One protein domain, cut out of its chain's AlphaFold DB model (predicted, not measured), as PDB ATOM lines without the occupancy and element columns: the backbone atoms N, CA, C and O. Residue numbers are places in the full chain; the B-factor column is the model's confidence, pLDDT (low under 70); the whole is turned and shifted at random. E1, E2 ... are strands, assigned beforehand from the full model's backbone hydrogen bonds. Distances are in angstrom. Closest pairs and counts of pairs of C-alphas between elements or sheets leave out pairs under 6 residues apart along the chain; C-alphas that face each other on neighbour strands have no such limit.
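This is residues 338 to 419 of the 659 residues of an uncharacterized protein of Ottowia sp. GY511 (UniProt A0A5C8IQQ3). The domain is a short solenoid, a chain wound in stacked turns: E1, E3, E5 and E7 line one wall and E2, E4, E6 and E8 line the other, so that successive strands alternate between the walls. The turns stack from E1 at one end to E8 at the other, and residues 338 to 339 pair beside E2. The printed part has 82 residues, with no named helix and eight named strands, E1 to E8 in chain order, in two parallel sheets, E1 E3 E5 E7 and E2 E4 E6 E8. The class is all strand, though under half of the residues, 36 of 82, are in named strands. The whole is compact, with a radius of gyration of the C-alphas of 11.5 A and spans of 30 by 25 by 22 A.

Residues 338 to 339 form a short parallel pairing with residues 366 to 367 of E2, residues 364 to 367. E1, residues 347 to 350, is an edge strand and the parallel neighbour of E3, residues 372 to 376, at 16 degrees, with N 374 and O 347 2.8 A apart. E2, also an edge strand, is parallel to E4, residues 386 to 389, at 19 degrees, with N 388 and O 365 2.8 A apart. E3 is parallel to E5, residues 393 to 396, at 15 degrees, with N 395 and O 373 2.8 A apart. The closest C-alphas of E2 and E5, those of Lys 367 and Leu 394, are 6.7 A apart. E6, residues 400 to 406, has staggered pairing: with E4 over 404 to 406, and with E8, residues 416 to 419, over 400 to 403. N 387 and O 403 are 2.8 A apart, and N 401 and O 416 are 2.9 A apart. E5 is parallel to E7, residues 410 to 413, at 29 degrees, with N 396 and O 412 2.8 A apart. The sheet E2 E4 E6 E8 is strongly twisted. E1 and E8 are apart.

E1 begins at C-alpha 347, at (263.499, 432.506, 390.636), and is 10.5 A long, as is E2. E3 measures 13.4 A, E4 10.1 A and E5 9.6 A. E6, the longest strand, runs 16.2 A from C-alpha 400 at (258.762, 440.784, 404.929). E7 measures 9.9 A and E8 9.0 A, ending at C-alpha 419, at (248.801, 438.038, 408.487).

The two C-alphas farthest apart, those of Gly 344 and Ala 383, are 31.5 A apart. The printed part has no cut. The link from E1 to E2, residues 351 to 363, is long. Mean pLDDT of the printed part is 91.9; residues 381 to 385 are under 70.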
ATOM      1  N   ALA A 338     252.218 438.431 389.476       97.31
ATOM      2  CA  ALA A 338     252.488 437.053 389.829       97.31
ATOM      3  C   ALA A 338     253.957 436.681 389.631       97.31
ATOM      4  O   ALA A 338     254.583 437.006 388.625       97.31
ATOM      5  N   LEU A 339     254.490 435.923 390.578       97.62
ATOM      6  CA  LEU A 339     255.732 435.183 390.435       97.62
ATOM      7  C   LEU A 339     255.375 433.774 389.964       97.62
ATOM      8  O   LEU A 339     254.744 433.009 390.697       97.62
ATOM      9  N   GLY A 340     255.735 433.445 388.729       97.00
ATOM     10  CA  GLY A 340     255.475 432.158 388.096       97.00
ATOM     11  C   GLY A 340     256.770 431.440 387.751       97.00
ATOM     12  O   GLY A 340     257.803 432.073 387.548       97.00
ATOM     13  N   SER A 341     256.745 430.111 387.712       94.31
ATOM     14  CA  SER A 341     257.784 429.336 387.029       94.31
ATOM     15  C   SER A 341     257.424 427.859 386.894       94.31
ATOM     16  O   SER A 341     256.610 427.314 387.649       94.31
ATOM     17  N   ALA A 342     258.053 427.203 385.918       93.38
ATOM     18  CA  ALA A 342     258.022 425.753 385.781       93.38
ATOM     19  C   ALA A 342     258.857 425.069 386.879       93.38
ATOM     20  O   ALA A 342     259.693 425.685 387.538       93.38
ATOM     21  N   ALA A 343     258.644 423.767 387.074       92.44
ATOM     22  CA  ALA A 343     259.405 422.996 388.050       92.44
ATOM     23  C   ALA A 343     260.900 422.992 387.679       92.44
ATOM     24  O   ALA A 343     261.253 422.678 386.544       92.44
ATOM     25  N   GLY A 344     261.763 423.334 388.641       90.69
ATOM     26  CA  GLY A 344     263.215 423.423 388.448       90.69
ATOM     27  C   GLY A 344     263.712 424.727 387.807       90.69
ATOM     28  O   GLY A 344     264.920 424.910 387.701       90.69
ATOM     29  N   ASP A 345     262.812 425.629 387.407       93.94
ATOM     30  CA  ASP A 345     263.140 426.984 386.950       93.94
ATOM     31  C   ASP A 345     262.954 427.945 388.133       93.94
ATOM     32  O   ASP A 345     261.912 428.582 388.300       93.94
ATOM     33  N   ASP A 346     263.921 427.946 389.047       93.81
ATOM     34  CA  ASP A 346     263.816 428.692 390.299       93.81
ATOM     35  C   ASP A 346     264.155 430.179 390.100       93.81
ATOM     36  O   ASP A 346     265.103 430.539 389.403       93.81
ATOM     37  N   GLY A 347     263.367 431.054 390.728       95.62
ATOM     38  CA  GLY A 347     263.499 432.506 390.636       95.62
ATOM     39  C   GLY A 347     263.991 433.166 391.920       95.62
ATOM     40  O   GLY A 347     263.776 432.675 393.032       95.62
ATOM     41  N   ASN A 348     264.598 434.342 391.770       95.31
ATOM     42  CA  ASN A 348     265.017 435.204 392.869       95.31
ATOM     43  C   ASN A 348     264.444 436.606 392.674       95.31
ATOM     44  O   ASN A 348     264.503 437.150 391.574       95.31
ATOM     45  N   MET A 349     263.922 437.199 393.745       94.06
ATOM     46  CA  MET A 349     263.352 438.544 393.711       94.06
ATOM     47  C   MET A 349     263.698 439.317 394.982       94.06
ATOM     48  O   MET A 349     263.535 438.812 396.090       94.06
ATOM     49  N   ALA A 350     264.122 440.566 394.826       93.62
ATOM     50  CA  ALA A 350     264.203 441.505 395.935       93.62
ATOM     51  C   ALA A 350     262.897 442.306 395.977       93.62
ATOM     52  O   ALA A 350     262.573 443.026 395.040       93.62
ATOM     53  N   LEU A 351     262.127 442.202 397.056       90.19
ATOM     54  CA  LEU A 351     260.831 442.880 397.171       90.19
ATOM     55  C   LEU A 351     260.905 444.411 397.043       90.19
ATOM     56  O   LEU A 351     259.993 444.966 396.438       90.19
ATOM     57  N   PRO A 352     261.985 445.102 397.477       87.62
ATOM     58  CA  PRO A 352     262.149 446.531 397.200       87.62
ATOM     59  C   PRO A 352     262.245 446.879 395.707       87.62
ATOM     60  O   PRO A 352     262.164 448.046 395.348       87.62
ATOM     61  N   THR A 353     262.449 445.894 394.822       85.00
ATOM     62  CA  THR A 353     262.386 446.115 393.369       85.00
ATOM     63  C   THR A 353     260.978 445.970 392.802       85.00
ATOM     64  O   THR A 353     260.793 446.310 391.645       85.00
ATOM     65  N   LEU A 354     259.999 445.493 393.584       83.69
ATOM     66  CA  LEU A 354     258.581 445.373 393.208       83.69
ATOM     67  C   LEU A 354     257.735 446.548 393.721       83.69
ATOM     68  O   LEU A 354     256.553 446.392 394.021       83.69
ATOM     69  N   THR A 355     258.354 447.716 393.862       79.88
ATOM     70  CA  THR A 355     257.710 448.932 394.362       79.88
ATOM     71  C   THR A 355     257.967 450.094 393.415       79.88
ATOM     72  O   THR A 355     258.797 450.008 392.499       79.88
ATOM     73  N   ALA A 356     257.287 451.213 393.665       78.94
ATOM     74  CA  ALA A 356     257.533 452.445 392.936       78.94
ATOM     75  C   ALA A 356     259.021 452.852 393.043       78.94
ATOM     76  O   ALA A 356     259.635 452.677 394.103       78.94
ATOM     77  N   PRO A 357     259.624 453.385 391.964       82.88
ATOM     78  CA  PRO A 357     258.989 453.696 390.682       82.88
ATOM     79  C   PRO A 357     259.018 452.545 389.659       82.88
ATOM     80  O   PRO A 357     258.615 452.735 388.521       82.88
ATOM     81  N   ALA A 358     259.569 451.370 389.986       89.31
ATOM     82  CA  ALA A 358     259.759 450.299 389.000       89.31
ATOM     83  C   ALA A 358     258.461 449.529 388.704       89.31
ATOM     84  O   ALA A 358     258.197 449.205 387.546       89.31
ATOM     85  N   TYR A 359     257.668 449.265 389.744       91.81
ATOM     86  CA  TYR A 359     256.352 448.633 389.657       91.81
ATOM     87  C   TYR A 359     255.347 449.474 390.434       91.81
ATOM     88  O   TYR A 359     255.580 449.797 391.598       91.81
ATOM     89  N   GLU A 360     254.242 449.834 389.796       90.94
ATOM     90  CA  GLU A 360     253.258 450.769 390.342       90.94
ATOM     91  C   GLU A 360     251.837 450.262 390.087       90.94
ATOM     92  O   GLU A 360     251.584 449.670 389.041       90.94
ATOM     93  N   GLY A 361     250.923 450.517 391.027       90.25
ATOM     94  CA  GLY A 361     249.484 450.311 390.826       90.25
ATOM     95  C   GLY A 361     249.023 448.855 390.726       90.25
ATOM     96  O   GLY A 361     248.057 448.585 390.038       90.25
ATOM     97  N   PHE A 362     249.709 447.916 391.386       91.56
ATOM     98  CA  PHE A 362     249.229 446.536 391.518       91.56
ATOM     99  C   PHE A 362     248.434 446.353 392.814       91.56
ATOM    100  O   PHE A 362     248.929 446.693 393.891       91.56
ATOM    101  N   ASP A 363     247.254 445.741 392.724       90.94
ATOM    102  CA  ASP A 363     246.352 445.524 393.865       90.94
ATOM    103  C   ASP A 363     246.616 444.204 394.587       90.94
ATOM    104  O   ASP A 363     246.344 444.058 395.784       90.94
ATOM    105  N   ALA A 364     247.139 443.214 393.861       92.00
ATOM    106  CA  ALA A 364     247.362 441.880 394.392       92.00
ATOM    107  C   ALA A 364     248.656 441.250 393.886       92.00
ATOM    108  O   ALA A 364     249.119 441.477 392.765       92.00
ATOM    109  N   TYR A 365     249.204 440.380 394.730       94.50
ATOM    110  CA  TYR A 365     250.418 439.638 394.448       94.50
ATOM    111  C   TYR A 365     250.154 438.146 394.531       94.50
ATOM    112  O   TYR A 365     249.429 437.666 395.404       94.50
ATOM    113  N   GLU A 366     250.775 437.380 393.646       96.38
ATOM    114  CA  GLU A 366     250.606 435.936 393.641       96.38
ATOM    115  C   GLU A 366     251.920 435.190 393.485       96.38
ATOM    116  O   GLU A 366     252.855 435.635 392.823       96.38
ATOM    117  N   LYS A 367     251.964 433.984 394.042       97.44
ATOM    118  CA  LYS A 367     252.925 432.960 393.639       97.44
ATOM    119  C   LYS A 367     252.156 431.810 393.003       97.44
ATOM    120  O   LYS A 367     251.294 431.200 393.637       97.44
ATOM    121  N   THR A 368     252.493 431.515 391.754       97.69
ATOM    122  CA  THR A 368     251.856 430.493 390.918       97.69
ATOM    123  C   THR A 368     252.906 429.616 390.236       97.69
ATOM    124  O   THR A 368     254.109 429.887 390.318       97.69
ATOM    125  N   GLY A 369     252.464 428.543 389.589       97.31
ATOM    126  CA  GLY A 369     253.319 427.544 388.963       97.31
ATOM    127  C   GLY A 369     254.108 426.695 389.972       97.31
ATOM    128  O   GLY A 369     254.314 427.092 391.124       97.31
ATOM    129  N   PRO A 370     254.586 425.513 389.559       96.12
ATOM    130  CA  PRO A 370     255.196 424.543 390.467       96.12
ATOM    131  C   PRO A 370     256.607 424.915 390.950       96.12
ATOM    132  O   PRO A 370     257.079 424.330 391.925       96.12
ATOM    133  N   GLY A 371     257.303 425.852 390.297       96.44
ATOM    134  CA  GLY A 371     258.673 426.220 390.665       96.44
ATOM    135  C   GLY A 371     258.789 427.001 391.981       96.44
ATOM    136  O   GLY A 371     257.787 427.368 392.618       96.44
ATOM    137  N   ARG A 372     260.030 427.248 392.415       96.44
ATOM    138  CA  ARG A 372     260.334 428.005 393.637       96.44
ATOM    139  C   ARG A 372     260.714 429.444 393.307       96.44
ATOM    140  O   ARG A 372     261.508 429.695 392.412       96.44
ATOM    141  N   TRP A 373     260.224 430.380 394.112       97.81
ATOM    142  CA  TRP A 373     260.747 431.743 394.170       97.81
ATOM    143  C   TRP A 373     261.341 432.016 395.546       97.81
ATOM    144  O   TRP A 373     260.693 431.764 396.561       97.81
ATOM    145  N   THR A 374     262.570 432.523 395.588       97.00
ATOM    146  CA  THR A 374     263.194 433.034 396.812       97.00
ATOM    147  C   THR A 374     263.116 434.550 396.829       97.00
ATOM    148  O   THR A 374     263.648 435.209 395.936       97.00
ATOM    149  N   VAL A 375     262.470 435.094 397.857       96.56
ATOM    150  CA  VAL A 375     262.280 436.536 398.028       96.56
ATOM    151  C   VAL A 375     263.110 437.069 399.192       96.56
ATOM    152  O   VAL A 375     263.299 436.371 400.191       96.56
ATOM    153  N   THR A 376     263.610 438.298 399.065       96.44
ATOM    154  CA  THR A 376     264.376 439.021 400.098       96.44
ATOM    155  C   THR A 376     263.859 440.453 400.269       96.44
ATOM    156  O   THR A 376     263.169 440.984 399.398       96.44
ATOM    157  N   GLY A 377     264.227 441.105 401.375       94.25
ATOM    158  CA  GLY A 377     263.869 442.500 401.651       94.25
ATOM    159  C   GLY A 377     262.425 442.683 402.125       94.25
ATOM    160  O   GLY A 377     261.708 441.715 402.360       94.25
ATOM    161  N   ALA A 378     262.005 443.932 402.296       90.75
ATOM    162  CA  ALA A 378     260.663 444.268 402.759       90.75
ATOM    163  C   ALA A 378     259.815 444.812 401.609       90.75
ATOM    164  O   ALA A 378     260.303 445.599 400.796       90.75
ATOM    165  N   GLN A 379     258.546 444.415 401.555       86.25
ATOM    166  CA  GLN A 379     257.567 445.069 400.696       86.25
ATOM    167  C   GLN A 379     257.188 446.427 401.305       86.25
ATOM    168  O   GLN A 379     256.747 446.477 402.452       86.25
ATOM    169  N   ALA A 380     257.357 447.517 400.546       75.81
ATOM    170  CA  ALA A 380     257.108 448.877 401.040       75.81
ATOM    171  C   ALA A 380     255.668 449.070 401.556       75.81
ATOM    172  O   ALA A 380     255.478 449.677 402.606       75.81
ATOM    173  N   ASP A 381     254.688 448.452 400.887       68.88
ATOM    174  CA  ASP A 381     253.257 448.556 401.205       68.88
ATOM    175  C   ASP A 381     252.681 447.257 401.798       68.88
ATOM    176  O   ASP A 381     251.542 446.868 401.536       68.88
ATOM    177  N   ALA A 382     253.468 446.552 402.620       62.28
ATOM    178  CA  ALA A 382     253.063 445.282 403.234       62.28
ATOM    179  C   ALA A 382     251.715 445.352 403.994       62.28
ATOM    180  O   ALA A 382     251.058 444.337 404.199       62.28
ATOM    181  N   ALA A 383     251.257 446.531 404.418       56.97
ATOM    182  CA  ALA A 383     249.984 446.665 405.124       56.97
ATOM    183  C   ALA A 383     248.739 446.539 404.218       56.97
ATOM    184  O   ALA A 383     247.680 446.166 404.718       56.97
ATOM    185  N   THR A 384     248.841 446.848 402.921       63.88
ATOM    186  CA  THR A 384     247.690 446.929 401.995       63.88
ATOM    187  C   THR A 384     247.728 445.886 400.882       63.88
ATOM    188  O   THR A 384     246.683 445.540 400.339       63.88
ATOM    189  N   ALA A 385     248.903 445.337 400.573       68.44
ATOM    190  CA  ALA A 385     249.081 444.355 399.513       68.44
ATOM    191  C   ALA A 385     248.803 442.914 399.980       68.44
ATOM    192  O   ALA A 385     249.530 442.355 400.809       68.44
ATOM    193  N   GLY A 386     247.771 442.287 399.408       86.75
ATOM    194  CA  GLY A 386     247.440 440.883 399.650       86.75
ATOM    195  C   GLY A 386     248.235 439.929 398.756       86.75
ATOM    196  O   GLY A 386     248.218 440.053 397.533       86.75
ATOM    197  N   TRP A 387     248.892 438.941 399.365       94.69
ATOM    198  CA  TRP A 387     249.528 437.822 398.674       94.69
ATOM    199  C   TRP A 387     248.617 436.602 398.632       94.69
ATOM    200  O   TRP A 387     248.038 436.201 399.643       94.69
ATOM    201  N   LYS A 388     248.572 435.928 397.486       96.94
ATOM    202  CA  LYS A 388     247.965 434.604 397.348       96.94
ATOM    203  C   LYS A 388     248.995 433.593 396.870       96.94
ATOM    204  O   LYS A 388     249.600 433.731 395.808       96.94
ATOM    205  N   LEU A 389     249.183 432.539 397.652       97.94
ATOM    206  CA  LEU A 389     250.095 431.453 397.323       97.94
ATOM    207  C   LEU A 389     249.310 430.290 396.714       97.94
ATOM    208  O   LEU A 389     248.723 429.486 397.436       97.94
ATOM    209  N   VAL A 390     249.277 430.225 395.384       97.75
ATOM    210  CA  VAL A 390     248.452 429.283 394.612       97.75
ATOM    211  C   VAL A 390     249.171 427.956 394.387       97.75
ATOM    212  O   VAL A 390     248.590 426.904 394.618       97.75
ATOM    213  N   GLU A 391     250.440 427.980 393.978       97.00
ATOM    214  CA  GLU A 391     251.205 426.767 393.654       97.00
ATOM    215  C   GLU A 391     252.715 426.975 393.873       97.00
ATOM    216  O   GLU A 391     253.219 428.102 393.937       97.00
ATOM    217  N   GLY A 392     253.453 425.870 393.971       97.19
ATOM    218  CA  GLY A 392     254.906 425.858 394.092       97.19
ATOM    219  C   GLY A 392     255.369 426.354 395.454       97.19
ATOM    220  O   GLY A 392     254.664 426.197 396.450       97.19
ATOM    221  N   ARG A 393     256.572 426.931 395.513       96.94
ATOM    222  CA  ARG A 393     257.193 427.344 396.779       96.94
ATOM    223  C   ARG A 393     257.538 428.829 396.788       96.94
ATOM    224  O   ARG A 393     258.251 429.289 395.899       96.94
ATOM    225  N   LEU A 394     257.079 429.559 397.802       97.62
ATOM    226  CA  LEU A 394     257.531 430.918 398.095       97.62
ATOM    227  C   LEU A 394     258.445 430.876 399.318       97.62
ATOM    228  O   LEU A 394     257.986 430.650 400.433       97.62
ATOM    229  N   ASN A 395     259.740 431.061 399.096       97.19
ATOM    230  CA  ASN A 395     260.757 430.997 400.132       97.19
ATOM    231  C   ASN A 395     261.135 432.401 400.607       97.19
ATOM    232  O   ASN A 395     261.790 433.144 399.875       97.19
ATOM    233  N   LEU A 396     260.763 432.750 401.835       97.19
ATOM    234  CA  LEU A 396     261.111 434.027 402.447       97.19
ATOM    235  C   LEU A 396     262.514 433.940 403.049       97.19
ATOM    236  O   LEU A 396     262.698 433.378 404.123       97.19
ATOM    237  N   ASN A 397     263.514 434.507 402.380       95.62
ATOM    238  CA  ASN A 397     264.875 434.579 402.907       95.62
ATOM    239  C   ASN A 397     265.060 435.905 403.654       95.62
ATOM    240  O   ASN A 397     265.513 436.898 403.081       95.62
ATOM    241  N   GLY A 398     264.595 435.943 404.906       94.69
ATOM    242  CA  GLY A 398     264.519 437.171 405.707       94.69
ATOM    243  C   GLY A 398     263.582 438.246 405.132       94.69
ATOM    244  O   GLY A 398     263.691 439.412 405.498       94.69
ATOM    245  N   ALA A 399     262.694 437.875 404.205       95.12
ATOM    246  CA  ALA A 399     261.764 438.802 403.572       95.12
ATOM    247  C   ALA A 399     260.575 439.159 404.471       95.12
ATOM    248  O   ALA A 399     260.165 438.342 405.294       95.12
ATOM    249  N   GLN A 400     259.985 440.335 404.258       94.25
ATOM    250  CA  GLN A 400     258.762 440.784 404.929       94.25
ATOM    251  C   GLN A 400     257.666 441.032 403.889       94.25
ATOM    252  O   GLN A 400     257.808 441.905 403.030       94.25
ATOM    253  N   LEU A 401     256.585 440.256 403.971       93.00
ATOM    254  CA  LEU A 401     255.408 440.375 403.112       93.00
ATOM    255  C   LEU A 401     254.211 440.929 403.874       93.00
ATOM    256  O   LEU A 401     254.147 440.871 405.106       93.00
ATOM    257  N   GLY A 402     253.228 441.396 403.110       91.94
ATOM    258  CA  GLY A 402     251.912 441.701 403.639       91.94
ATOM    259  C   GLY A 402     251.096 440.488 404.070       91.94
ATOM    260  O   GLY A 402     251.631 439.428 404.411       91.94
ATOM    261  N   ALA A 403     249.775 440.659 404.110       93.69
ATOM    262  CA  ALA A 403     248.861 439.566 404.419       93.69
ATOM    263  C   ALA A 403     248.962 438.479 403.341       93.69
ATOM    264  O   ALA A 403     248.983 438.789 402.153       93.69
ATOM    265  N   LEU A 404     249.003 437.208 403.744       96.50
ATOM    266  CA  LEU A 404     249.158 436.078 402.834       96.50
ATOM    267  C   LEU A 404     248.031 435.061 403.016       96.50
ATOM    268  O   LEU A 404     247.746 434.624 404.127       96.50
ATOM    269  N   THR A 405     247.430 434.643 401.904       97.19
ATOM    270  CA  THR A 405     246.451 433.553 401.839       97.19
ATOM    271  C   THR A 405     247.067 432.319 401.189       97.19
ATOM    272  O   THR A 405     247.601 432.390 400.078       97.19
ATOM    273  N   LEU A 406     246.964 431.171 401.857       97.62
ATOM    274  CA  LEU A 406     247.359 429.871 401.317       97.62
ATOM    275  C   LEU A 406     246.220 429.296 400.470       97.62
ATOM    276  O   LEU A 406     245.151 428.982 400.985       97.62
ATOM    277  N   ALA A 407     246.448 429.164 399.165       96.81
ATOM    278  CA  ALA A 407     245.492 428.590 398.215       96.81
ATOM    279  C   ALA A 407     246.010 427.313 397.520       96.81
ATOM    280  O   ALA A 407     245.270 426.698 396.755       96.81
ATOM    281  N   GLY A 408     247.261 426.927 397.780       96.06
ATOM    282  CA  GLY A 408     247.819 425.622 397.424       96.06
ATOM    283  C   GLY A 408     249.294 425.490 397.795       96.06
ATOM    284  O   GLY A 408     249.689 424.535 398.449       96.06
ATOM    285  N   GLY A 409     250.128 426.437 397.375       96.62
ATOM    286  CA  GLY A 409     251.588 426.328 397.482       96.62
ATOM    287  C   GLY A 409     252.156 426.242 398.911       96.62
ATOM    288  O   GLY A 409     251.447 426.240 399.918       96.62
ATOM    289  N   ALA A 410     253.486 426.187 398.987       97.38
ATOM    290  CA  ALA A 410     254.251 426.092 400.226       97.38
ATOM    291  C   ALA A 410     254.960 427.412 400.560       97.38
ATOM    292  O   ALA A 410     255.805 427.880 399.791       97.38
ATOM    293  N   LEU A 411     254.627 428.004 401.707       98.12
ATOM    294  CA  LEU A 411     255.340 429.134 402.294       98.12
ATOM    295  C   LEU A 411     256.511 428.594 403.111       98.12
ATOM    296  O   LEU A 411     256.293 427.842 404.061       98.12
ATOM    297  N   THR A 412     257.737 428.961 402.747       97.25
ATOM    298  CA  THR A 412     258.955 428.461 403.400       97.25
ATOM    299  C   THR A 412     259.914 429.575 403.789       97.25
ATOM    300  O   THR A 412     259.681 430.741 403.467       97.25
ATOM    301  N   GLY A 413     261.023 429.224 404.442       96.38
ATOM    302  CA  GLY A 413     262.063 430.180 404.805       96.38
ATOM    303  C   GLY A 413     261.848 430.800 406.182       96.38
ATOM    304  O   GLY A 413     261.013 430.363 406.971       96.38
ATOM    305  N   ASN A 414     262.640 431.817 406.494       95.56
ATOM    306  CA  ASN A 414     262.766 432.414 407.823       95.56
ATOM    307  C   ASN A 414     262.301 433.883 407.889       95.56
ATOM    308  O   ASN A 414     262.815 434.674 408.681       95.56
ATOM    309  N   GLY A 415     261.400 434.278 406.987       95.94
ATOM    310  CA  GLY A 415     260.892 435.645 406.894       95.94
ATOM    311  C   GLY A 415     259.676 435.933 407.773       95.94
ATOM    312  O   GLY A 415     259.406 435.269 408.777       95.94
ATOM    313  N   GLN A 416     258.926 436.950 407.368       95.56
ATOM    314  CA  GLN A 416     257.768 437.468 408.074       95.56
ATOM    315  C   GLN A 416     256.606 437.739 407.113       95.56
ATOM    316  O   GLN A 416     256.817 438.201 405.992       95.56
ATOM    317  N   VAL A 417     255.380 437.503 407.577       95.62
ATOM    318  CA  VAL A 417     254.138 437.917 406.904       95.62
ATOM    319  C   VAL A 417     253.259 438.721 407.867       95.62
ATOM    320  O   VAL A 417     253.269 438.476 409.077       95.62
ATOM    321  N   ALA A 418     252.498 439.688 407.353       94.44
ATOM    322  CA  ALA A 418     251.679 440.566 408.193       94.44
ATOM    323  C   ALA A 418     250.456 439.852 408.790       94.44
ATOM    324  O   ALA A 418     250.053 440.118 409.916       94.44
ATOM    325  N   ALA A 419     249.873 438.920 408.044       94.94
ATOM    326  CA  ALA A 419     248.801 438.038 408.487       94.94
ATOM    327  C   ALA A 419     248.865 436.751 407.669       94.94
ATOM    328  O   ALA A 419     249.380 436.759 406.548       94.94
TER     329      ALA A 419